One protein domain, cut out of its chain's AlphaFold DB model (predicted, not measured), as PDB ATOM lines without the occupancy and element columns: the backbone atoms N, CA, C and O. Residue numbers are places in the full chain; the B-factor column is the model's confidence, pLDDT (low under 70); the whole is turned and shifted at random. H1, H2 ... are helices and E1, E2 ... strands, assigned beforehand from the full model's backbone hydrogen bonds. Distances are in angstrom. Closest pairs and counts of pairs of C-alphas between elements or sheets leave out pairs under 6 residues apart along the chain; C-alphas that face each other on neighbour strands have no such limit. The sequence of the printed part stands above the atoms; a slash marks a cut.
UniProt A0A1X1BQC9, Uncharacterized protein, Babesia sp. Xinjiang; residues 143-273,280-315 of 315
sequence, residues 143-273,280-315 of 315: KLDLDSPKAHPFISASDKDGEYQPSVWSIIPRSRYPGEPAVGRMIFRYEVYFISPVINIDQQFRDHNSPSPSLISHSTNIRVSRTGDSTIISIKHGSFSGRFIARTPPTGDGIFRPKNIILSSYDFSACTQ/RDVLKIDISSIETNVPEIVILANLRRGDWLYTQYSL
ATOM      1  N   LYS A 143     168.958 203.025 176.239       96.88
ATOM      2  CA  LYS A 143     168.662 202.178 177.392       96.88
ATOM      3  C   LYS A 143     168.421 200.738 176.931       96.88
ATOM      4  O   LYS A 143     167.666 200.505 175.988       96.88
ATOM      5  N   LEU A 144     169.030 199.782 177.625       97.38
ATOM      6  CA  LEU A 144     168.738 198.358 177.484       97.38
ATOM      7  C   LEU A 144     168.162 197.845 178.799       97.38
ATOM      8  O   LEU A 144     168.792 197.970 179.844       97.38
ATOM      9  N   ASP A 145     166.973 197.264 178.730       95.62
ATOM     10  CA  ASP A 145     166.365 196.542 179.838       95.62
ATOM     11  C   ASP A 145     166.439 195.048 179.542       95.62
ATOM     12  O   ASP A 145     165.892 194.595 178.539       95.62
ATOM     13  N   LEU A 146     167.156 194.307 180.388       93.56
ATOM     14  CA  LEU A 146     167.361 192.869 180.215       93.56
ATOM     15  C   LEU A 146     166.102 192.039 180.488       93.56
ATOM     16  O   LEU A 146     166.035 190.899 180.039       93.56
ATOM     17  N   ASP A 147     165.119 192.599 181.195       92.50
ATOM     18  CA  ASP A 147     163.847 191.930 181.471       92.50
ATOM     19  C   ASP A 147     162.774 192.286 180.428       92.50
ATOM     20  O   ASP A 147     161.725 191.643 180.357       92.50
ATOM     21  N   SER A 148     163.009 193.327 179.621       93.75
ATOM     22  CA  SER A 148     162.063 193.751 178.593       93.75
ATOM     23  C   SER A 148     162.085 192.780 177.409       93.75
ATOM     24  O   SER A 148     163.156 192.497 176.866       93.75
ATOM     25  N   PRO A 149     160.915 192.347 176.901       92.19
ATOM     26  CA  PRO A 149     160.844 191.521 175.695       92.19
ATOM     27  C   PRO A 149     161.235 192.290 174.424       92.19
ATOM     28  O   PRO A 149     161.415 191.691 173.365       92.19
ATOM     29  N   LYS A 150     161.331 193.624 174.500       94.00
ATOM     30  CA  LYS A 150     161.665 194.497 173.374       94.00
ATOM     31  C   LYS A 150     162.892 195.338 173.701       94.00
ATOM     32  O   LYS A 150     162.957 195.981 174.749       94.00
ATOM     33  N   ALA A 151     163.828 195.380 172.760       95.81
ATOM     34  CA  ALA A 151     164.975 196.279 172.778       95.81
ATOM     35  C   ALA A 151     164.786 197.412 171.762       95.81
ATOM     36  O   ALA A 151     164.006 197.296 170.816       95.81
ATOM     37  N   HIS A 152     165.536 198.501 171.943       97.44
ATOM     38  CA  HIS A 152     165.579 199.592 170.973       97.44
ATOM     39  C   HIS A 152     165.904 199.049 169.561       97.44
ATOM     40  O   HIS A 152     166.830 198.252 169.449       97.44
ATOM     41  N   PRO A 153     165.261 199.510 168.468       95.94
ATOM     42  CA  PRO A 153     165.481 198.977 167.113       95.94
ATOM     43  C   PRO A 153     166.931 199.036 166.604       95.94
ATOM     44  O   PRO A 153     167.323 198.277 165.725       95.94
ATOM     45  N   PHE A 154     167.748 199.941 167.146       97.00
ATOM     46  CA  PHE A 154     169.201 200.010 166.902       97.00
ATOM     47  C   PHE A 154     170.043 199.013 167.709       97.00
ATOM     48  O   PHE A 154     171.256 198.987 167.526       97.00
ATOM     49  N   ILE A 155     169.439 198.203 168.573       96.94
ATOM     50  CA  ILE A 155     170.088 197.142 169.341       96.94
ATOM     51  C   ILE A 155     169.597 195.806 168.783       96.94
ATOM     52  O   ILE A 155     168.435 195.444 168.940       96.94
ATOM     53  N   SER A 156     170.486 195.048 168.145       95.25
ATOM     54  CA  SER A 156     170.204 193.655 167.804       95.25
ATOM     55  C   SER A 156     170.432 192.782 169.027       95.25
ATOM     56  O   SER A 156     171.519 192.828 169.607       95.25
ATOM     57  N   ALA A 157     169.452 191.954 169.364       93.00
ATOM     58  CA  ALA A 157     169.640 190.820 170.251       93.00
ATOM     59  C   ALA A 157     169.929 189.573 169.407       93.00
ATOM     60  O   ALA A 157     169.282 189.339 168.386       93.00
ATOM     61  N   SER A 158     170.912 188.783 169.820       89.06
ATOM     62  CA  SER A 158     171.093 187.422 169.332       89.06
ATOM     63  C   SER A 158     171.138 186.501 170.536       89.06
ATOM     64  O   SER A 158     172.132 186.483 171.270       89.06
ATOM     65  N   ASP A 159     170.070 185.738 170.711       76.25
ATOM     66  CA  ASP A 159     170.095 184.553 171.548       76.25
ATOM     67  C   ASP A 159     170.555 183.404 170.664       76.25
ATOM     68  O   ASP A 159     170.067 183.211 169.550       76.25
ATOM     69  N   LYS A 160     171.579 182.688 171.113       74.88
ATOM     70  CA  LYS A 160     171.990 181.468 170.434       74.88
ATOM     71  C   LYS A 160     171.293 180.301 171.115       74.88
ATOM     72  O   LYS A 160     171.304 180.221 172.341       74.88
ATOM     73  N   ASP A 161     170.742 179.390 170.327       62.12
ATOM     74  CA  ASP A 161     170.098 178.193 170.857       62.12
ATOM     75  C   ASP A 161     171.105 177.349 171.658       62.12
ATOM     76  O   ASP A 161     172.217 177.049 171.205       62.12
ATOM     77  N   GLY A 162     170.730 177.010 172.890       63.81
ATOM     78  CA  GLY A 162     171.516 176.190 173.810       63.81
ATOM     79  C   GLY A 162     171.463 176.704 175.248       63.81
ATOM     80  O   GLY A 162     171.573 177.901 175.503       63.81
ATOM     81  N   GLU A 163     171.335 175.785 176.207       65.88
ATOM     82  CA  GLU A 163     171.130 176.105 177.630       65.88
ATOM     83  C   GLU A 163     172.231 176.966 178.264       65.88
ATOM     84  O   GLU A 163     171.983 177.635 179.266       65.88
ATOM     85  N   TYR A 164     173.420 176.994 177.659       73.62
ATOM     86  CA  TYR A 164     174.613 177.666 178.178       73.62
ATOM     87  C   TYR A 164     175.032 178.889 177.362       73.62
ATOM     88  O   TYR A 164     176.084 179.484 177.622       73.62
ATOM     89  N   GLN A 165     174.253 179.265 176.347       81.62
ATOM     90  CA  GLN A 165     174.633 180.380 175.500       81.62
ATOM     91  C   GLN A 165     174.215 181.704 176.154       81.62
ATOM     92  O   GLN A 165     173.074 181.858 176.587       81.62
ATOM     93  N   PRO A 166     175.138 182.666 176.265       86.81
ATOM     94  CA  PRO A 166     174.825 183.981 176.797       86.81
ATOM     95  C   PRO A 166     174.075 184.810 175.764       86.81
ATOM     96  O   PRO A 166     174.373 184.737 174.568       86.81
ATOM     97  N   SER A 167     173.182 185.657 176.252       92.38
ATOM     98  CA  SER A 167     172.496 186.641 175.429       92.38
ATOM     99  C   SER A 167     173.468 187.747 175.030       92.38
ATOM    100  O   SER A 167     174.286 188.215 175.833       92.38
ATOM    101  N   VAL A 168     173.427 188.119 173.752       95.06
ATOM    102  CA  VAL A 168     174.315 189.124 173.167       95.06
ATOM    103  C   VAL A 168     173.481 190.247 172.577       95.06
ATOM    104  O   VAL A 168     172.616 190.012 171.738       95.06
ATOM    105  N   TRP A 169     173.805 191.475 172.965       96.62
ATOM    106  CA  TRP A 169     173.222 192.695 172.430       96.62
ATOM    107  C   TRP A 169     174.302 193.539 171.770       96.62
ATOM    108  O   TRP A 169     175.394 193.718 172.312       96.62
ATOM    109  N   SER A 170     174.014 194.083 170.596       96.56
ATOM    110  CA  SER A 170     174.939 194.961 169.878       96.56
ATOM    111  C   SER A 170     174.217 196.080 169.161       96.56
ATOM    112  O   SER A 170     173.123 195.887 168.640       96.56
ATOM    113  N   ILE A 171     174.872 197.233 169.067       96.12
ATOM    114  CA  ILE A 171     174.434 198.293 168.166       96.12
ATOM    115  C   ILE A 171     174.516 197.781 166.726       96.12
ATOM    116  O   ILE A 171     175.571 197.320 166.284       96.12
ATOM    117  N   ILE A 172     173.405 197.872 165.994       94.00
ATOM    118  CA  ILE A 172     173.341 197.472 164.588       94.00
ATOM    119  C   ILE A 172     174.313 198.349 163.788       94.00
ATOM    120  O   ILE A 172     174.287 199.579 163.915       94.00
ATOM    121  N   PRO A 173     175.180 197.757 162.949       91.00
ATOM    122  CA  PRO A 173     176.065 198.541 162.111       91.00
ATOM    123  C   PRO A 173     175.256 199.340 161.090       91.00
ATOM    124  O   PRO A 173     174.196 198.927 160.616       91.00
ATOM    125  N   ARG A 174     175.799 200.491 160.692       90.38
ATOM    126  CA  ARG A 174     175.240 201.248 159.578       90.38
ATOM    127  C   ARG A 174     175.169 200.364 158.334       90.38
ATOM    128  O   ARG A 174     176.192 199.874 157.864       90.38
ATOM    129  N   SER A 175     173.984 200.317 157.746       86.50
ATOM    130  CA  SER A 175     173.714 199.625 156.497       86.50
ATOM    131  C   SER A 175     173.701 200.589 155.307       86.50
ATOM    132  O   SER A 175     173.305 201.755 155.424       86.50
ATOM    133  N   ARG A 176     174.132 200.107 154.138       79.56
ATOM    134  CA  ARG A 176     173.940 200.808 152.851       79.56
ATOM    135  C   ARG A 176     173.128 199.997 151.848       79.56
ATOM    136  O   ARG A 176     172.665 200.573 150.866       79.56
ATOM    137  N   TYR A 177     172.958 198.698 152.082       76.19
ATOM    138  CA  TYR A 177     172.427 197.779 151.087       76.19
ATOM    139  C   TYR A 177     170.970 197.379 151.378       76.19
ATOM    140  O   TYR A 177     170.586 197.251 152.537       76.19
ATOM    141  N   PRO A 178     170.138 197.138 150.345       67.12
ATOM    142  CA  PRO A 178     168.734 196.739 150.520       67.12
ATOM    143  C   PRO A 178     168.501 195.389 151.228       67.12
ATOM    144  O   PRO A 178     167.365 195.134 151.637       67.12
ATOM    145  N   GLY A 179     169.533 194.539 151.334       67.69
ATOM    146  CA  GLY A 179     169.486 193.212 151.969       67.69
ATOM    147  C   GLY A 179     169.891 193.180 153.448       67.69
ATOM    148  O   GLY A 179     169.773 192.145 154.090       67.69
ATOM    149  N   GLU A 180     170.357 194.299 153.995       75.06
ATOM    150  CA  GLU A 180     170.666 194.450 155.420       75.06
ATOM    151  C   GLU A 180     169.418 194.921 156.200       75.06
ATOM    152  O   GLU A 180     168.455 195.402 155.586       75.06
ATOM    153  N   PRO A 181     169.405 194.820 157.547       77.50
ATOM    154  CA  PRO A 181     168.279 195.272 158.359       77.50
ATOM    155  C   PRO A 181     167.887 196.709 158.016       77.50
ATOM    156  O   PRO A 181     168.716 197.623 158.061       77.50
ATOM    157  N   ALA A 182     166.611 196.920 157.681       81.56
ATOM    158  CA  ALA A 182     166.112 198.199 157.180       81.56
ATOM    159  C   ALA A 182     166.454 199.363 158.126       81.56
ATOM    160  O   ALA A 182     166.876 200.428 157.672       81.56
ATOM    161  N   VAL A 183     166.366 199.106 159.429       87.81
ATOM    162  CA  VAL A 183     166.669 200.037 160.515       87.81
ATOM    163  C   VAL A 183     168.135 200.502 160.501       87.81
ATOM    164  O   VAL A 183     168.413 201.677 160.740       87.81
ATOM    165  N   GLY A 184     169.085 199.644 160.113       87.94
ATOM    166  CA  GLY A 184     170.500 200.015 159.995       87.94
ATOM    167  C   GLY A 184     170.758 201.107 158.950       87.94
ATOM    168  O   GLY A 184     171.765 201.812 159.027       87.94
ATOM    169  N   ARG A 185     169.844 201.297 157.985       88.81
ATOM    170  CA  ARG A 185     169.925 202.373 156.978       88.81
ATOM    171  C   ARG A 185     169.538 203.741 157.543       88.81
ATOM    172  O   ARG A 185     169.878 204.758 156.940       88.81
ATOM    173  N   MET A 186     168.857 203.775 158.691       91.00
ATOM    174  CA  MET A 186     168.539 205.012 159.412       91.00
ATOM    175  C   MET A 186     169.756 205.584 160.137       91.00
ATOM    176  O   MET A 186     169.821 206.793 160.353       91.00
ATOM    177  N   ILE A 187     170.719 204.730 160.492       90.56
ATOM    178  CA  ILE A 187     171.950 205.128 161.171       90.56
ATOM    179  C   ILE A 187     172.872 205.802 160.162       90.56
ATOM    180  O   ILE A 187     173.330 205.202 159.183       90.56
ATOM    181  N   PHE A 188     173.204 207.062 160.410       85.56
ATOM    182  CA  PHE A 188     174.085 207.784 159.508       85.56
ATOM    183  C   PHE A 188     175.564 207.782 159.931       85.56
ATOM    184  O   PHE A 188     175.909 207.570 161.082       85.56
ATOM    185  N   ARG A 189     176.463 208.109 158.980       81.88
ATOM    186  CA  ARG A 189     177.940 208.021 159.113       81.88
ATOM    187  C   ARG A 189     178.540 208.583 160.409       81.88
ATOM    188  O   ARG A 189     179.544 208.053 160.860       81.88
ATOM    189  N   TYR A 190     177.991 209.676 160.926       83.81
ATOM    190  CA  TYR A 190     178.548 210.410 162.070       83.81
ATOM    191  C   TYR A 190     177.696 210.272 163.330       83.81
ATOM    192  O   TYR A 190     177.952 210.949 164.319       83.81
ATOM    193  N   GLU A 191     176.653 209.448 163.277       90.38
ATOM    194  CA  GLU A 191     175.866 209.135 164.458       90.38
ATOM    195  C   GLU A 191     176.550 208.000 165.202       90.38
ATOM    196  O   GLU A 191     177.000 207.022 164.603       90.38
ATOM    197  N   VAL A 192     176.653 208.170 166.512       92.44
ATOM    198  CA  VAL A 192     177.261 207.199 167.408       92.44
ATOM    199  C   VAL A 192     176.207 206.847 168.437       92.44
ATOM    200  O   VAL A 192     175.660 207.737 169.089       92.44
ATOM    201  N   TYR A 193     175.923 205.558 168.547       95.44
ATOM    202  CA  TYR A 193     175.003 205.014 169.529       95.44
ATOM    203  C   TYR A 193     175.786 204.115 170.478       95.44
ATOM    204  O   TYR A 193     176.678 203.381 170.042       95.44
ATOM    205  N   PHE A 194     175.438 204.177 171.755       96.25
ATOM    206  CA  PHE A 194     175.930 203.279 172.789       96.25
ATOM    207  C   PHE A 194     174.755 202.600 173.471       96.25
ATOM    208  O   PHE A 194     173.643 203.116 173.456       96.25
ATOM    209  N   ILE A 195     175.001 201.450 174.079       97.31
ATOM    210  CA  ILE A 195     174.049 200.764 174.937       97.31
ATOM    211  C   ILE A 195     174.340 201.208 176.369       97.31
ATOM    212  O   ILE A 195     175.326 200.775 176.967       97.31
ATOM    213  N   SER A 196     173.519 202.121 176.882       95.69
ATOM    214  CA  SER A 196     173.631 202.660 178.232       95.69
ATOM    215  C   SER A 196     172.374 203.446 178.642       95.69
ATOM    216  O   SER A 196     171.877 204.234 177.835       95.69
ATOM    217  N   PRO A 197     171.882 203.301 179.885       96.12
ATOM    218  CA  PRO A 197     172.278 202.285 180.861       96.12
ATOM    219  C   PRO A 197     171.761 200.893 180.463       96.12
ATOM    220  O   PRO A 197     170.744 200.772 179.777       96.12
ATOM    221  N   VAL A 198     172.442 199.845 180.925       96.38
ATOM    222  CA  VAL A 198     171.909 198.476 180.953       96.38
ATOM    223  C   VAL A 198     171.298 198.267 182.324       96.38
ATOM    224  O   VAL A 198     172.028 198.267 183.311       96.38
ATOM    225  N   ILE A 199     169.981 198.140 182.414       95.44
ATOM    226  CA  ILE A 199     169.291 197.950 183.691       95.44
ATOM    227  C   ILE A 199     168.955 196.481 183.919       95.44
ATOM    228  O   ILE A 199     168.987 195.673 182.992       95.44
ATOM    229  N   ASN A 200     168.624 196.161 185.168       93.38
ATOM    230  CA  ASN A 200     168.285 194.814 185.609       93.38
ATOM    231  C   ASN A 200     169.477 193.841 185.461       93.38
ATOM    232  O   ASN A 200     169.306 192.647 185.241       93.38
ATOM    233  N   ILE A 201     170.706 194.352 185.631       91.00
ATOM    234  CA  ILE A 201     171.953 193.582 185.454       91.00
ATOM    235  C   ILE A 201     172.202 192.542 186.559       91.00
ATOM    236  O   ILE A 201     172.858 191.534 186.320       91.00
ATOM    237  N   ASP A 202     171.666 192.771 187.759       87.88
ATOM    238  CA  ASP A 202     171.704 191.824 188.876       87.88
ATOM    239  C   ASP A 202     170.318 191.197 189.035       87.88
ATOM    240  O   ASP A 202     169.351 191.909 189.307       87.88
ATOM    241  N   GLN A 203     170.212 189.885 188.814       81.69
ATOM    242  CA  GLN A 203     168.950 189.146 188.915       81.69
ATOM    243  C   GLN A 203     168.641 188.659 190.337       81.69
ATOM    244  O   GLN A 203     167.488 188.368 190.639       81.69
ATOM    245  N   GLN A 204     169.649 188.572 191.208       82.56
ATOM    246  CA  GLN A 204     169.518 187.918 192.513       82.56
ATOM    247  C   GLN A 204     168.943 188.862 193.570       82.56
ATOM    248  O   GLN A 204     168.118 188.455 194.383       82.56
ATOM    249  N   PHE A 205     169.365 190.129 193.563       79.25
ATOM    250  CA  PHE A 205     169.035 191.093 194.617       79.25
ATOM    251  C   PHE A 205     168.217 192.267 194.075       79.25
ATOM    252  O   PHE A 205     168.715 193.387 193.946       79.25
ATOM    253  N   ARG A 206     166.944 192.008 193.753       82.50
ATOM    254  CA  ARG A 206     166.001 193.017 193.250       82.50
ATOM    255  C   ARG A 206     164.886 193.289 194.257       82.50
ATOM    256  O   ARG A 206     164.364 192.371 194.878       82.50
ATOM    257  N   ASP A 207     164.501 194.555 194.372       85.06
ATOM    258  CA  ASP A 207     163.283 194.990 195.057       85.06
ATOM    259  C   ASP A 207     162.537 195.942 194.119       85.06
ATOM    260  O   ASP A 207     163.133 196.882 193.593       85.06
ATOM    261  N   HIS A 208     161.241 195.706 193.922       85.06
ATOM    262  CA  HIS A 208     160.370 196.556 193.109       85.06
ATOM    263  C   HIS A 208     160.258 197.992 193.643       85.06
ATOM    264  O   HIS A 208     159.938 198.899 192.879       85.06
ATOM    265  N   ASN A 209     160.548 198.211 194.928       88.38
ATOM    266  CA  ASN A 209     160.560 199.539 195.545       88.38
ATOM    267  C   ASN A 209     161.915 200.257 195.417       88.38
ATOM    268  O   ASN A 209     162.064 201.381 195.894       88.38
ATOM    269  N   SER A 210     162.924 199.617 194.821       88.69
ATOM    270  CA  SER A 210     164.269 200.171 194.639       88.69
ATOM    271  C   SER A 210     164.551 200.492 193.171       88.69
ATOM    272  O   SER A 210     163.987 199.858 192.279       88.69
ATOM    273  N   PRO A 211     165.446 201.455 192.882       92.19
ATOM    274  CA  PRO A 211     165.903 201.673 191.517       92.19
ATOM    275  C   PRO A 211     166.591 200.413 190.974       92.19
ATOM    276  O   PRO A 211     167.326 199.738 191.695       92.19
ATOM    277  N   SER A 212     166.380 200.114 189.690       93.75
ATOM    278  CA  SER A 212     166.962 198.931 189.056       93.75
ATOM    279  C   SER A 212     168.498 198.954 189.088       93.75
ATOM    280  O   SER A 212     169.095 199.992 188.761       93.75
ATOM    281  N   PRO A 213     169.149 197.813 189.387       93.00
ATOM    282  CA  PRO A 213     170.598 197.683 189.298       93.00
ATOM    283  C   PRO A 213     171.035 197.913 187.855       93.00
ATOM    284  O   PRO A 213     170.415 197.391 186.923       93.00
ATOM    285  N   SER A 214     172.081 198.709 187.651       95.06
ATOM    286  CA  SER A 214     172.424 199.202 186.318       95.06
ATOM    287  C   SER A 214     173.920 199.281 186.051       95.06
ATOM    288  O   SER A 214     174.707 199.615 186.929       95.06
ATOM    289  N   LEU A 215     174.298 198.982 184.809       94.81
ATOM    290  CA  LEU A 215     175.642 199.138 184.270       94.81
ATOM    291  C   LEU A 215     175.645 200.290 183.257       94.81
ATOM    292  O   LEU A 215     174.937 200.253 182.247       94.81
ATOM    293  N   ILE A 216     176.441 201.320 183.527       95.00
ATOM    294  CA  ILE A 216     176.587 202.513 182.694       95.00
ATOM    295  C   ILE A 216     177.995 202.524 182.096       95.00
ATOM    296  O   ILE A 216     178.985 202.470 182.820       95.00
ATOM    297  N   SER A 217     178.083 202.588 180.768       93.12
ATOM    298  CA  SER A 217     179.338 202.603 180.012       93.12
ATOM    299  C   SER A 217     179.075 202.985 178.553       93.12
ATOM    300  O   SER A 217     177.950 202.882 178.067       93.12
ATOM    301  N   HIS A 218     180.104 203.374 177.797       92.81
ATOM    302  CA  HIS A 218     179.977 203.650 176.353       92.81
ATOM    303  C   HIS A 218     180.099 202.357 175.526       92.81
ATOM    304  O   HIS A 218     180.956 202.207 174.650       92.81
ATOM    305  N   SER A 219     179.247 201.379 175.845       95.00
ATOM    306  CA  SER A 219     179.280 200.046 175.240       95.00
ATOM    307  C   SER A 219     178.645 200.024 173.856       95.00
ATOM    308  O   SER A 219     177.573 200.570 173.634       95.00
ATOM    309  N   THR A 220     179.264 199.318 172.917       95.44
ATOM    310  CA  THR A 220     178.684 199.014 171.593       95.44
ATOM    311  C   THR A 220     178.169 197.580 171.495       95.44
ATOM    312  O   THR A 220     177.333 197.273 170.646       95.44
ATOM    313  N   ASN A 221     178.656 196.709 172.378       95.94
ATOM    314  CA  ASN A 221     178.241 195.323 172.514       95.94
ATOM    315  C   ASN A 221     178.264 194.925 173.992       95.94
ATOM    316  O   ASN A 221     179.180 195.310 174.721       95.94
ATOM    317  N   ILE A 222     177.262 194.158 174.407       95.56
ATOM    318  CA  ILE A 222     177.118 193.593 175.745       95.56
ATOM    319  C   ILE A 222     176.773 192.117 175.598       95.56
ATOM    320  O   ILE A 222     175.974 191.734 174.748       95.56
ATOM    321  N   ARG A 223     177.368 191.287 176.444       94.50
ATOM    322  CA  ARG A 223     177.094 189.858 176.531       94.50
ATOM    323  C   ARG A 223     176.923 189.494 177.994       94.50
ATOM    324  O   ARG A 223     177.882 189.606 178.751       94.50
ATOM    325  N   VAL A 224     175.730 189.061 178.378       92.00
ATOM    326  CA  VAL A 224     175.391 188.722 179.769       92.00
ATOM    327  C   VAL A 224     175.294 187.205 179.880       92.00
ATOM    328  O   VAL A 224     174.661 186.559 179.041       92.00
ATOM    329  N   SER A 225     175.966 186.606 180.867       87.69
ATOM    330  CA  SER A 225     175.788 185.179 181.152       87.69
ATOM    331  C   SER A 225     174.356 184.909 181.611       87.69
ATOM    332  O   SER A 225     173.769 185.735 182.297       87.69
ATOM    333  N   ARG A 226     173.791 183.737 181.291       79.31
ATOM    334  CA  ARG A 226     172.442 183.369 181.767       79.31
ATOM    335  C   ARG A 226     172.297 183.432 183.288       79.31
ATOM    336  O   ARG A 226     171.220 183.734 183.777       79.31
ATOM    337  N   THR A 227     173.376 183.165 184.023       76.19
ATOM    338  CA  THR A 227     173.404 183.263 185.489       76.19
ATOM    339  C   THR A 227     173.475 184.703 186.008       76.19
ATOM    340  O   THR A 227     173.283 184.931 187.194       76.19
ATOM    341  N   GLY A 228     173.790 185.680 185.148       75.31
ATOM    342  CA  GLY A 228     174.020 187.078 185.527       75.31
ATOM    343  C   GLY A 228     175.381 187.357 186.180       75.31
ATOM    344  O   GLY A 228     175.733 188.517 186.378       75.31
ATOM    345  N   ASP A 229     176.189 186.331 186.471       77.62
ATOM    346  CA  ASP A 229     177.447 186.484 187.227       77.62
ATOM    347  C   ASP A 229     178.543 187.255 186.479       77.62
ATOM    348  O   ASP A 229     179.498 187.760 187.079       77.62
ATOM    349  N   SER A 230     178.463 187.307 185.149       84.56
ATOM    350  CA  SER A 230     179.449 188.006 184.336       84.56
ATOM    351  C   SER A 230     178.814 188.695 183.144       84.56
ATOM    352  O   SER A 230     177.983 188.134 182.429       84.56
ATOM    353  N   THR A 231     179.272 189.918 182.909       91.44
ATOM    354  CA  THR A 231     178.887 190.718 181.757       91.44
ATOM    355  C   THR A 231     180.140 191.112 180.999       91.44
ATOM    356  O   THR A 231     181.032 191.755 181.538       91.44
ATOM    357  N   ILE A 232     180.229 190.727 179.732       93.50
ATOM    358  CA  ILE A 232     181.294 191.182 178.843       93.50
ATOM    359  C   ILE A 232     180.784 192.418 178.112       93.50
ATOM    360  O   ILE A 232     179.788 192.341 177.397       93.50
ATOM    361  N   ILE A 233     181.480 193.539 178.258       94.25
ATOM    362  CA  ILE A 233     181.177 194.786 177.555       94.25
ATOM    363  C   ILE A 233     182.275 195.122 176.553       94.25
ATOM    364  O   ILE A 233     183.451 194.846 176.786       94.25
ATOM    365  N   SER A 234     181.891 195.715 175.426       94.00
ATOM    366  CA  SER A 234     182.832 196.236 174.433       94.00
ATOM    367  C   SER A 234     182.708 197.751 174.353       94.00
ATOM    368  O   SER A 234     181.706 198.258 173.842       94.00
ATOM    369  N   ILE A 235     183.712 198.467 174.857       89.94
ATOM    370  CA  ILE A 235     183.734 199.933 174.920       89.94
ATOM    371  C   ILE A 235     184.509 200.461 173.721       89.94
ATOM    372  O   ILE A 235     185.629 200.018 173.453       89.94
ATOM    373  N   LYS A 236     183.908 201.409 172.998       83.88
ATOM    374  CA  LYS A 236     184.530 202.033 171.829       83.88
ATOM    375  C   LYS A 236     185.127 203.389 172.198       83.88
ATOM    376  O   LYS A 236     184.398 204.281 172.619       83.88
ATOM    377  N   HIS A 237     186.417 203.565 171.924       78.38
ATOM    378  CA  HIS A 237     187.124 204.836 172.066       78.38
ATOM    379  C   HIS A 237     187.819 205.192 170.741       78.38
ATOM    380  O   HIS A 237     188.783 204.553 170.318       78.38
ATOM    381  N   GLY A 238     187.272 206.177 170.021       75.31
ATOM    382  CA  GLY A 238     187.742 206.535 168.680       75.31
ATOM    383  C   GLY A 238     187.612 205.378 167.677       75.31
ATOM    384  O   GLY A 238     186.510 204.886 167.412       75.31
ATOM    385  N   SER A 239     188.738 204.965 167.089       74.69
ATOM    386  CA  SER A 239     188.837 203.812 166.180       74.69
ATOM    387  C   SER A 239     189.003 202.469 166.894       74.69
ATOM    388  O   SER A 239     188.935 201.433 166.238       74.69
ATOM    389  N   PHE A 240     189.216 202.470 168.211       76.75
ATOM    390  CA  PHE A 240     189.525 201.274 168.988       76.75
ATOM    391  C   PHE A 240     188.301 200.756 169.741       76.75
ATOM    392  O   PHE A 240     187.400 201.515 170.105       76.75
ATOM    393  N   SER A 241     188.279 199.446 169.984       82.88
ATOM    394  CA  SER A 241     187.276 198.789 170.818       82.88
ATOM    395  C   SER A 241     187.969 197.824 171.773       82.88
ATOM    396  O   SER A 241     188.586 196.858 171.328       82.88
ATOM    397  N   GLY A 242     187.849 198.075 173.074       85.31
ATOM    398  CA  GLY A 242     188.326 197.176 174.126       85.31
ATOM    399  C   GLY A 242     187.204 196.256 174.598       85.31
ATOM    400  O   GLY A 242     186.039 196.660 174.597       85.31
ATOM    401  N   ARG A 243     187.534 195.021 174.989       90.31
ATOM    402  CA  ARG A 243     186.589 194.080 175.612       90.31
ATOM    403  C   ARG A 243     186.927 193.935 177.086       90.31
ATOM    404  O   ARG A 243     188.076 193.673 177.422       90.31
ATOM    405  N   PHE A 244     185.914 194.047 177.931       90.12
ATOM    406  CA  PHE A 244     186.056 194.071 179.379       90.12
ATOM    407  C   PHE A 244     185.092 193.087 180.015       90.12
ATOM    408  O   PHE A 244     183.964 192.931 179.548       90.12
ATOM    409  N   ILE A 245     185.527 192.445 181.094       91.00
ATOM    410  CA  ILE A 245     184.666 191.600 181.917       91.00
ATOM    411  C   ILE A 245     184.254 192.421 183.134       91.00
ATOM    412  O   ILE A 245     185.075 192.664 184.019       91.00
ATOM    413  N   ALA A 246     182.990 192.830 183.152       90.06
ATOM    414  CA  ALA A 246     182.321 193.407 184.301       90.06
ATOM    415  C   ALA A 246     181.718 192.286 185.159       90.06
ATOM    416  O   ALA A 246     181.013 191.405 184.655       90.06
ATOM    417  N   ARG A 247     181.995 192.312 186.461       87.69
ATOM    418  CA  ARG A 247     181.375 191.425 187.445       87.69
ATOM    419  C   ARG A 247     180.682 192.233 188.520       87.69
ATOM    420  O   ARG A 247     181.226 193.209 189.032       87.69
ATOM    421  N   THR A 248     179.509 191.757 188.900       84.19
ATOM    422  CA  THR A 248     178.827 192.238 190.090       84.19
ATOM    423  C   THR A 248     179.549 191.673 191.317       84.19
ATOM    424  O   THR A 248     179.703 190.452 191.408       84.19
ATOM    425  N   PRO A 249     180.035 192.505 192.258       80.38
ATOM    426  CA  PRO A 249     180.743 191.985 193.421       80.38
ATOM    427  C   PRO A 249     179.827 191.088 194.278       80.38
ATOM    428  O   PRO A 249     178.648 191.422 194.475       80.38
ATOM    429  N   PRO A 250     180.349 189.956 194.787       77.50
ATOM    430  CA  PRO A 250     179.565 189.026 195.591       77.50
ATOM    431  C   PRO A 250     179.240 189.612 196.972       77.50
ATOM    432  O   PRO A 250     179.974 190.452 197.501       77.50
ATOM    433  N   THR A 251     178.171 189.112 197.584       73.50
ATOM    434  CA  THR A 251     177.909 189.250 199.021       73.50
ATOM    435  C   THR A 251     178.617 188.141 199.787       73.50
ATOM    436  O   THR A 251     178.595 186.984 199.379       73.50
ATOM    437  N   GLY A 252     179.248 188.485 200.908       74.06
ATOM    438  CA  GLY A 252     179.710 187.512 201.898       74.06
ATOM    439  C   GLY A 252     179.053 187.839 203.229       74.06
ATOM    440  O   GLY A 252     179.151 188.983 203.666       74.06
ATOM    441  N   ASP A 253     178.353 186.877 203.832       71.75
ATOM    442  CA  ASP A 253     177.653 187.041 205.119       71.75
ATOM    443  C   ASP A 253     176.631 188.197 205.125       71.75
ATOM    444  O   ASP A 253     176.479 188.920 206.104       71.75
ATOM    445  N   GLY A 254     175.966 188.432 203.987       66.19
ATOM    446  CA  GLY A 254     175.027 189.550 203.813       66.19
ATOM    447  C   GLY A 254     175.687 190.929 203.665       66.19
ATOM    448  O   GLY A 254     174.990 191.910 203.414       66.19
ATOM    449  N   ILE A 255     177.018 191.015 203.749       70.19
ATOM    450  CA  ILE A 255     177.781 192.261 203.639       70.19
ATOM    451  C   ILE A 255     178.355 192.388 202.225       70.19
ATOM    452  O   ILE A 255     178.977 191.468 201.679       70.19
ATOM    453  N   PHE A 256     178.162 193.560 201.620       73.94
ATOM    454  CA  PHE A 256     178.811 193.903 200.360       73.94
ATOM    455  C   PHE A 256     180.310 194.114 200.581       73.94
ATOM    456  O   PHE A 256     180.715 194.912 201.425       73.94
ATOM    457  N   ARG A 257     181.141 193.426 199.794       75.62
ATOM    458  CA  ARG A 257     182.589 193.653 199.781       75.62
ATOM    459  C   ARG A 257     182.970 194.316 198.459       75.62
ATOM    460  O   ARG A 257     182.954 193.622 197.438       75.62
ATOM    461  N   PRO A 258     183.320 195.617 198.457       69.81
ATOM    462  CA  PRO A 258     183.761 196.297 197.249       69.81
ATOM    463  C   PRO A 258     184.938 195.543 196.627       69.81
ATOM    464  O   PRO A 258     185.923 195.231 197.296       69.81
ATOM    465  N   LYS A 259     184.820 195.224 195.342       77.56
ATOM    466  CA  LYS A 259     185.877 194.621 194.521       77.56
ATOM    467  C   LYS A 259     185.836 195.271 193.153       77.56
ATOM    468  O   LYS A 259     184.807 195.819 192.775       77.56
ATOM    469  N   ASN A 260     186.931 195.209 192.407       79.06
ATOM    470  CA  ASN A 260     186.976 195.773 191.060       79.06
ATOM    471  C   ASN A 260     185.836 195.203 190.203       79.06
ATOM    472  O   ASN A 260     185.711 193.985 190.071       79.06
ATOM    473  N   ILE A 261     185.017 196.097 189.638       85.69
ATOM    474  CA  ILE A 261     183.952 195.727 188.695       85.69
ATOM    475  C   ILE A 261     184.594 195.130 187.444       85.69
ATOM    476  O   ILE A 261     184.142 194.107 186.941       85.69
ATOM    477  N   ILE A 262     185.662 195.770 186.963       86.38
ATOM    478  CA  ILE A 262     186.415 195.356 185.786       86.38
ATOM    479  C   ILE A 262     187.608 194.503 186.224       86.38
ATOM    480  O   ILE A 262     188.450 194.936 187.007       86.38
ATOM    481  N   LEU A 263     187.680 193.267 185.726       80.06
ATOM    482  CA  LEU A 263     188.747 192.326 186.105       80.06
ATOM    483  C   LEU A 263     190.073 192.558 185.380       80.06
ATOM    484  O   LEU A 263     191.119 192.115 185.844       80.06
ATOM    485  N   SER A 264     190.020 193.192 184.215       69.31
ATOM    486  CA  SER A 264     191.162 193.402 183.336       69.31
ATOM    487  C   SER A 264     191.520 194.881 183.314       69.31
ATOM    488  O   SER A 264     190.747 195.677 182.787       69.31
ATOM    489  N   SER A 265     192.693 195.240 183.839       60.72
ATOM    490  CA  SER A 265     193.270 196.566 183.614       60.72
ATOM    491  C   SER A 265     193.517 196.749 182.117       60.72
ATOM    492  O   SER A 265     194.176 195.908 181.501       60.72
ATOM    493  N   TYR A 266     192.998 197.823 181.534       61.09
ATOM    494  CA  TYR A 266     193.256 198.172 180.141       61.09
ATOM    495  C   TYR A 266     193.801 199.588 180.070       61.09
ATOM    496  O   TYR A 266     193.289 200.488 180.729       61.09
ATOM    497  N   ASP A 267     194.824 199.778 179.248       59.72
ATOM    498  CA  ASP A 267     195.421 201.082 179.028       59.72
ATOM    499  C   ASP A 267     195.024 201.609 177.644       59.72
ATOM    500  O   ASP A 267     195.588 201.213 176.621       59.72
ATOM    501  N   PHE A 268     194.042 202.515 177.600       57.50
ATOM    502  CA  PHE A 268     193.690 203.220 176.363       57.50
ATOM    503  C   PHE A 268     194.815 204.161 175.886       57.50
ATOM    504  O   PHE A 268     194.861 204.498 174.698       57.50
ATOM    505  N   SER A 269     195.738 204.563 176.772       54.72
ATOM    506  CA  SER A 269     196.845 205.465 176.442       54.72
ATOM    507  C   SER A 269     197.929 204.777 175.606       54.72
ATOM    508  O   SER A 269     198.485 205.394 174.699       54.72
ATOM    509  N   ALA A 270     198.123 203.463 175.767       52.31
ATOM    510  CA  ALA A 270     199.061 202.682 174.957       52.31
ATOM    511  C   ALA A 270     198.737 202.701 173.446       52.31
ATOM    512  O   ALA A 270     199.632 202.533 172.617       52.31
ATOM    513  N   CYS A 271     197.473 202.939 173.068       48.47
ATOM    514  CA  CYS A 271     197.038 203.039 171.669       48.47
ATOM    515  C   CYS A 271     197.115 204.457 171.083       48.47
ATOM    516  O   CYS A 271     197.012 204.613 169.866       48.47
ATOM    517  N   THR A 272     197.321 205.490 171.903       49.59
ATOM    518  CA  THR A 272     197.541 206.866 171.427       49.59
ATOM    519  C   THR A 272     199.038 207.142 171.288       49.59
ATOM    520  O   THR A 272     199.572 208.088 171.851       49.59
ATOM    521  N   GLN A 273     199.738 206.337 170.479       41.81
ATOM    522  CA  GLN A 273     201.113 206.639 170.048       41.81
ATOM    523  C   GLN A 273     201.130 207.748 168.979       41.81
ATOM    524  O   GLN A 273     201.583 207.560 167.853       41.81
ATOM    525  N   ARG A 280     197.921 216.202 181.642       56.19
ATOM    526  CA  ARG A 280     197.218 215.665 182.810       56.19
ATOM    527  C   ARG A 280     195.725 215.763 182.525       56.19
ATOM    528  O   ARG A 280     195.167 216.858 182.591       56.19
ATOM    529  N   ASP A 281     195.104 214.639 182.205       62.16
ATOM    530  CA  ASP A 281     193.658 214.563 182.084       62.16
ATOM    531  C   ASP A 281     193.063 214.508 183.493       62.16
ATOM    532  O   ASP A 281     193.294 213.579 184.268       62.16
ATOM    533  N   VAL A 282     192.352 215.571 183.870       71.00
ATOM    534  CA  VAL A 282     191.646 215.642 185.151       71.00
ATOM    535  C   VAL A 282     190.309 214.934 184.987       71.00
ATOM    536  O   VAL A 282     189.389 215.456 184.357       71.00
ATOM    537  N   LEU A 283     190.197 213.749 185.583       71.12
ATOM    538  CA  LEU A 283     188.942 213.021 185.672       71.12
ATOM    539  C   LEU A 283     188.074 213.622 186.781       71.12
ATOM    540  O   LEU A 283     188.406 213.526 187.962       71.12
ATOM    541  N   LYS A 284     186.942 214.226 186.413       75.12
ATOM    542  CA  LYS A 284     185.940 214.692 187.375       75.12
ATOM    543  C   LYS A 284     184.797 213.684 187.446       75.12
ATOM    544  O   LYS A 284     184.038 213.556 186.489       75.12
ATOM    545  N   ILE A 285     184.673 213.005 188.583       77.25
ATOM    546  CA  ILE A 285     183.551 212.109 188.879       77.25
ATOM    547  C   ILE A 285     182.538 212.885 189.718       77.25
ATOM    548  O   ILE A 285     182.868 213.380 190.795       77.25
ATOM    549  N   ASP A 286     181.316 213.008 189.213       77.38
ATOM    550  CA  ASP A 286     180.191 213.547 189.969       77.38
ATOM    551  C   ASP A 286     179.424 212.392 190.615       77.38
ATOM    552  O   ASP A 286     178.685 211.678 189.944       77.38
ATOM    553  N   ILE A 287     179.611 212.202 191.921       77.25
ATOM    554  CA  ILE A 287     178.957 211.124 192.677       77.25
ATOM    555  C   ILE A 287     177.454 211.351 192.888       77.25
ATOM    556  O   ILE A 287     176.762 210.446 193.342       77.25
ATOM    557  N   SER A 288     176.944 212.548 192.576       79.50
ATOM    558  CA  SER A 288     175.504 212.829 192.606       79.50
ATOM    559  C   SER A 288     174.785 212.349 191.342       79.50
ATOM    560  O   SER A 288     173.555 212.348 191.295       79.50
ATOM    561  N   SER A 289     175.543 211.911 190.329       81.00
ATOM    562  CA  SER A 289     175.028 211.444 189.050       81.00
ATOM    563  C   SER A 289     175.593 210.073 188.675       81.00
ATOM    564  O   SER A 289     176.745 209.728 188.942       81.00
ATOM    565  N   ILE A 290     174.757 209.286 188.005       80.81
ATOM    566  CA  ILE A 290     175.146 208.027 187.359       80.81
ATOM    567  C   ILE A 290     175.374 208.209 185.853       80.81
ATOM    568  O   ILE A 290     175.629 207.241 185.144       80.81
ATOM    569  N   GLU A 291     175.272 209.440 185.344       81.62
ATOM    570  CA  GLU A 291     175.579 209.763 183.954       81.62
ATOM    571  C   GLU A 291     177.084 209.982 183.773       81.62
ATOM    572  O   GLU A 291     177.721 210.712 184.533       81.62
ATOM    573  N   THR A 292     177.661 209.406 182.716       80.50
ATOM    574  CA  THR A 292     179.055 209.658 182.333       80.50
ATOM    575  C   THR A 292     179.178 210.019 180.858       80.50
ATOM    576  O   THR A 292     178.648 209.352 179.966       80.50
ATOM    577  N   ASN A 293     179.932 211.086 180.594       75.69
ATOM    578  CA  ASN A 293     180.359 211.468 179.249       75.69
ATOM    579  C   ASN A 293     181.792 211.008 178.936       75.69
ATOM    580  O   ASN A 293     182.288 211.313 177.853       75.69
ATOM    581  N   VAL A 294     182.438 210.306 179.869       80.94
ATOM    582  CA  VAL A 294     183.816 209.818 179.762       80.94
ATOM    583  C   VAL A 294     183.768 208.333 179.377       80.94
ATOM    584  O   VAL A 294     183.279 207.539 180.186       80.94
ATOM    585  N   PRO A 295     184.213 207.956 178.163       78.56
ATOM    586  CA  PRO A 295     184.143 206.577 177.671       78.56
ATOM    587  C   PRO A 295     184.853 205.550 178.558       78.56
ATOM    588  O   PRO A 295     184.426 204.401 178.613       78.56
ATOM    589  N   GLU A 296     185.918 205.966 179.241       79.00
ATOM    590  CA  GLU A 296     186.755 205.132 180.104       79.00
ATOM    591  C   GLU A 296     186.084 204.794 181.440       79.00
ATOM    592  O   GLU A 296     186.484 203.842 182.097       79.00
ATOM    593  N   ILE A 297     185.055 205.542 181.854       86.25
ATOM    594  CA  ILE A 297     184.367 205.267 183.117       86.25
ATOM    595  C   ILE A 297     183.280 204.217 182.894       86.25
ATOM    596  O   ILE A 297     182.332 204.424 182.130       86.25
ATOM    597  N   VAL A 298     183.362 203.136 183.662       90.62
ATOM    598  CA  VAL A 298     182.284 202.164 183.845       90.62
ATOM    599  C   VAL A 298     181.693 202.339 185.238       90.62
ATOM    600  O   VAL A 298     182.417 202.336 186.231       90.62
ATOM    601  N   ILE A 299     180.374 202.474 185.322       92.62
ATOM    602  CA  ILE A 299     179.657 202.643 186.588       92.62
ATOM    603  C   ILE A 299     178.730 201.451 186.777       92.62
ATOM    604  O   ILE A 299     177.934 201.133 185.896       92.62
ATOM    605  N   LEU A 300     178.812 200.813 187.937       92.19
ATOM    606  CA  LEU A 300     177.835 199.836 188.391       92.19
ATOM    607  C   LEU A 300     177.044 200.482 189.525       92.19
ATOM    608  O   LEU A 300     177.605 200.763 190.580       92.19
ATOM    609  N   ALA A 301     175.775 200.787 189.277       92.81
ATOM    610  CA  ALA A 301     174.935 201.591 190.156       92.81
ATOM    611  C   ALA A 301     173.711 200.820 190.646       92.81
ATOM    612  O   ALA A 301     173.242 199.883 189.994       92.81
ATOM    613  N   ASN A 302     173.155 201.278 191.769       92.19
ATOM    614  CA  ASN A 302     171.925 200.758 192.373       92.19
ATOM    615  C   ASN A 302     171.986 199.258 192.713       92.19
ATOM    616  O   ASN A 302     170.979 198.557 192.646       92.19
ATOM    617  N   LEU A 303     173.162 198.740 193.074       89.12
ATOM    618  CA  LEU A 303     173.265 197.365 193.553       89.12
ATOM    619  C   LEU A 303     172.706 197.272 194.969       89.12
ATOM    620  O   LEU A 303     173.291 197.823 195.902       89.12
ATOM    621  N   ARG A 304     171.601 196.547 195.143       86.19
ATOM    622  CA  ARG A 304     171.021 196.331 196.467       86.19
ATOM    623  C   ARG A 304     171.725 195.206 197.209       86.19
ATOM    624  O   ARG A 304     171.892 194.109 196.679       86.19
ATOM    625  N   ARG A 305     172.136 195.465 198.448       85.56
ATOM    626  CA  ARG A 305     172.813 194.492 199.316       85.56
ATOM    627  C   ARG A 305     172.344 194.720 200.753       85.56
ATOM    628  O   ARG A 305     172.768 195.675 201.400       85.56
ATOM    629  N   GLY A 306     171.409 193.888 201.214       82.25
ATOM    630  CA  GLY A 306     170.624 194.188 202.415       82.25
ATOM    631  C   GLY A 306     169.759 195.436 202.199       82.25
ATOM    632  O   GLY A 306     169.067 195.538 201.181       82.25
ATOM    633  N   ASP A 307     169.852 196.394 203.121       82.62
ATOM    634  CA  ASP A 307     169.103 197.664 203.089       82.62
ATOM    635  C   ASP A 307     169.847 198.812 202.389       82.62
ATOM    636  O   ASP A 307     169.377 199.947 202.351       82.62
ATOM    637  N   TRP A 308     171.020 198.527 201.822       84.50
ATOM    638  CA  TRP A 308     171.893 199.528 201.220       84.50
ATOM    639  C   TRP A 308     171.897 199.428 199.693       84.50
ATOM    640  O   TRP A 308     171.850 198.332 199.124       84.50
ATOM    641  N   LEU A 309     172.016 200.586 199.037       88.50
ATOM    642  CA  LEU A 309     172.255 200.716 197.600       88.50
ATOM    643  C   LEU A 309     173.699 201.146 197.360       88.50
ATOM    644  O   LEU A 309     174.158 202.144 197.911       88.50
ATOM    645  N   TYR A 310     174.400 200.400 196.513       87.69
ATOM    646  CA  TYR A 310     175.801 200.643 196.198       87.69
ATOM    647  C   TYR A 310     175.970 201.129 194.764       87.69
ATOM    648  O   TYR A 310     175.373 200.589 193.827       87.69
ATOM    649  N   THR A 311     176.855 202.112 194.613       90.31
ATOM    650  CA  THR A 311     177.358 202.589 193.329       90.31
ATOM    651  C   THR A 311     178.875 202.559 193.362       90.31
ATOM    652  O   THR A 311     179.495 203.033 194.312       90.31
ATOM    653  N   GLN A 312     179.479 201.994 192.324       88.75
ATOM    654  CA  GLN A 312     180.920 201.897 192.188       88.75
ATOM    655  C   GLN A 312     181.344 202.323 190.781       88.75
ATOM    656  O   GLN A 312     180.687 202.015 189.789       88.75
ATOM    657  N   TYR A 313     182.468 203.029 190.724       88.94
ATOM    658  CA  TYR A 313     183.087 203.534 189.508       88.94
ATOM    659  C   TYR A 313     184.363 202.727 189.243       88.94
ATOM    660  O   TYR A 313     185.108 202.421 190.176       88.94
ATOM    661  N   SER A 314     184.609 202.378 187.985       86.75
ATOM    662  CA  SER A 314     185.841 201.746 187.514       86.75
ATOM    663  C   SER A 314     186.364 202.495 186.298       86.75
ATOM    664  O   SER A 314     185.576 203.000 185.496       86.75
ATOM    665  N   LEU A 315     187.688 202.527 186.187       78.00
ATOM    666  CA  LEU A 315     188.433 202.884 184.982       78.00
ATOM    667  C   LEU A 315     188.961 201.613 184.313       78.00
ATOM    668  O   LEU A 315     189.082 200.598 185.044       78.00
TER     669      LEU A 315
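Overview. This is residues 143 to 273 and 280 to 315 of the 315 residues of an uncharacterized protein of Babesia sp. Xinjiang (UniProt A0A1X1BQC9). With little regular structure, the model is a sandwich of two five-stranded sheets, E1 E4 E5 E9 E10, mixed, and E2 E3 E6 E7 E8, antiparallel, amid long loops. Short helix H1, between E3 and E4 in the chain, lies far out at one end. The 167 printed residues, 61 in named elements, are mostly strand and compact: radius of gyration of the C-alphas 16.9 A, spans 56 by 45 by 28 A.

Along the chain. E1, residues 143 to 145, begins at C-alpha (168.662, 202.178, 177.392). E2, 155 to 158, E3, 167 to 171, H1, 182 to 185, E4, 193 to 199, E5, 214 to 216, E6, 219 to 224, E7, 231 to 237, E8, 240 to 246, E9, 298 to 305, and E10, 308 to 314, follow; E9 and E10 each measure 19.7 A.

Arrangement. E1 and E4 are parallel, N 144 to O 197 2.9 A. E6 E7 E8 form a meander, antiparallel in sequence; N 233 to O 244 is 2.9 A. The closest C-alphas of E4 and E6, Phe 194 and Thr 220, are 5.2 A apart. H1 is on neither sheet.

Size, cuts and confidence. Residues 274 to 279 are cut out, a 16.1 A gap. E4 to E5 is long. Residues 264 to 273 are among those under pLDDT 70.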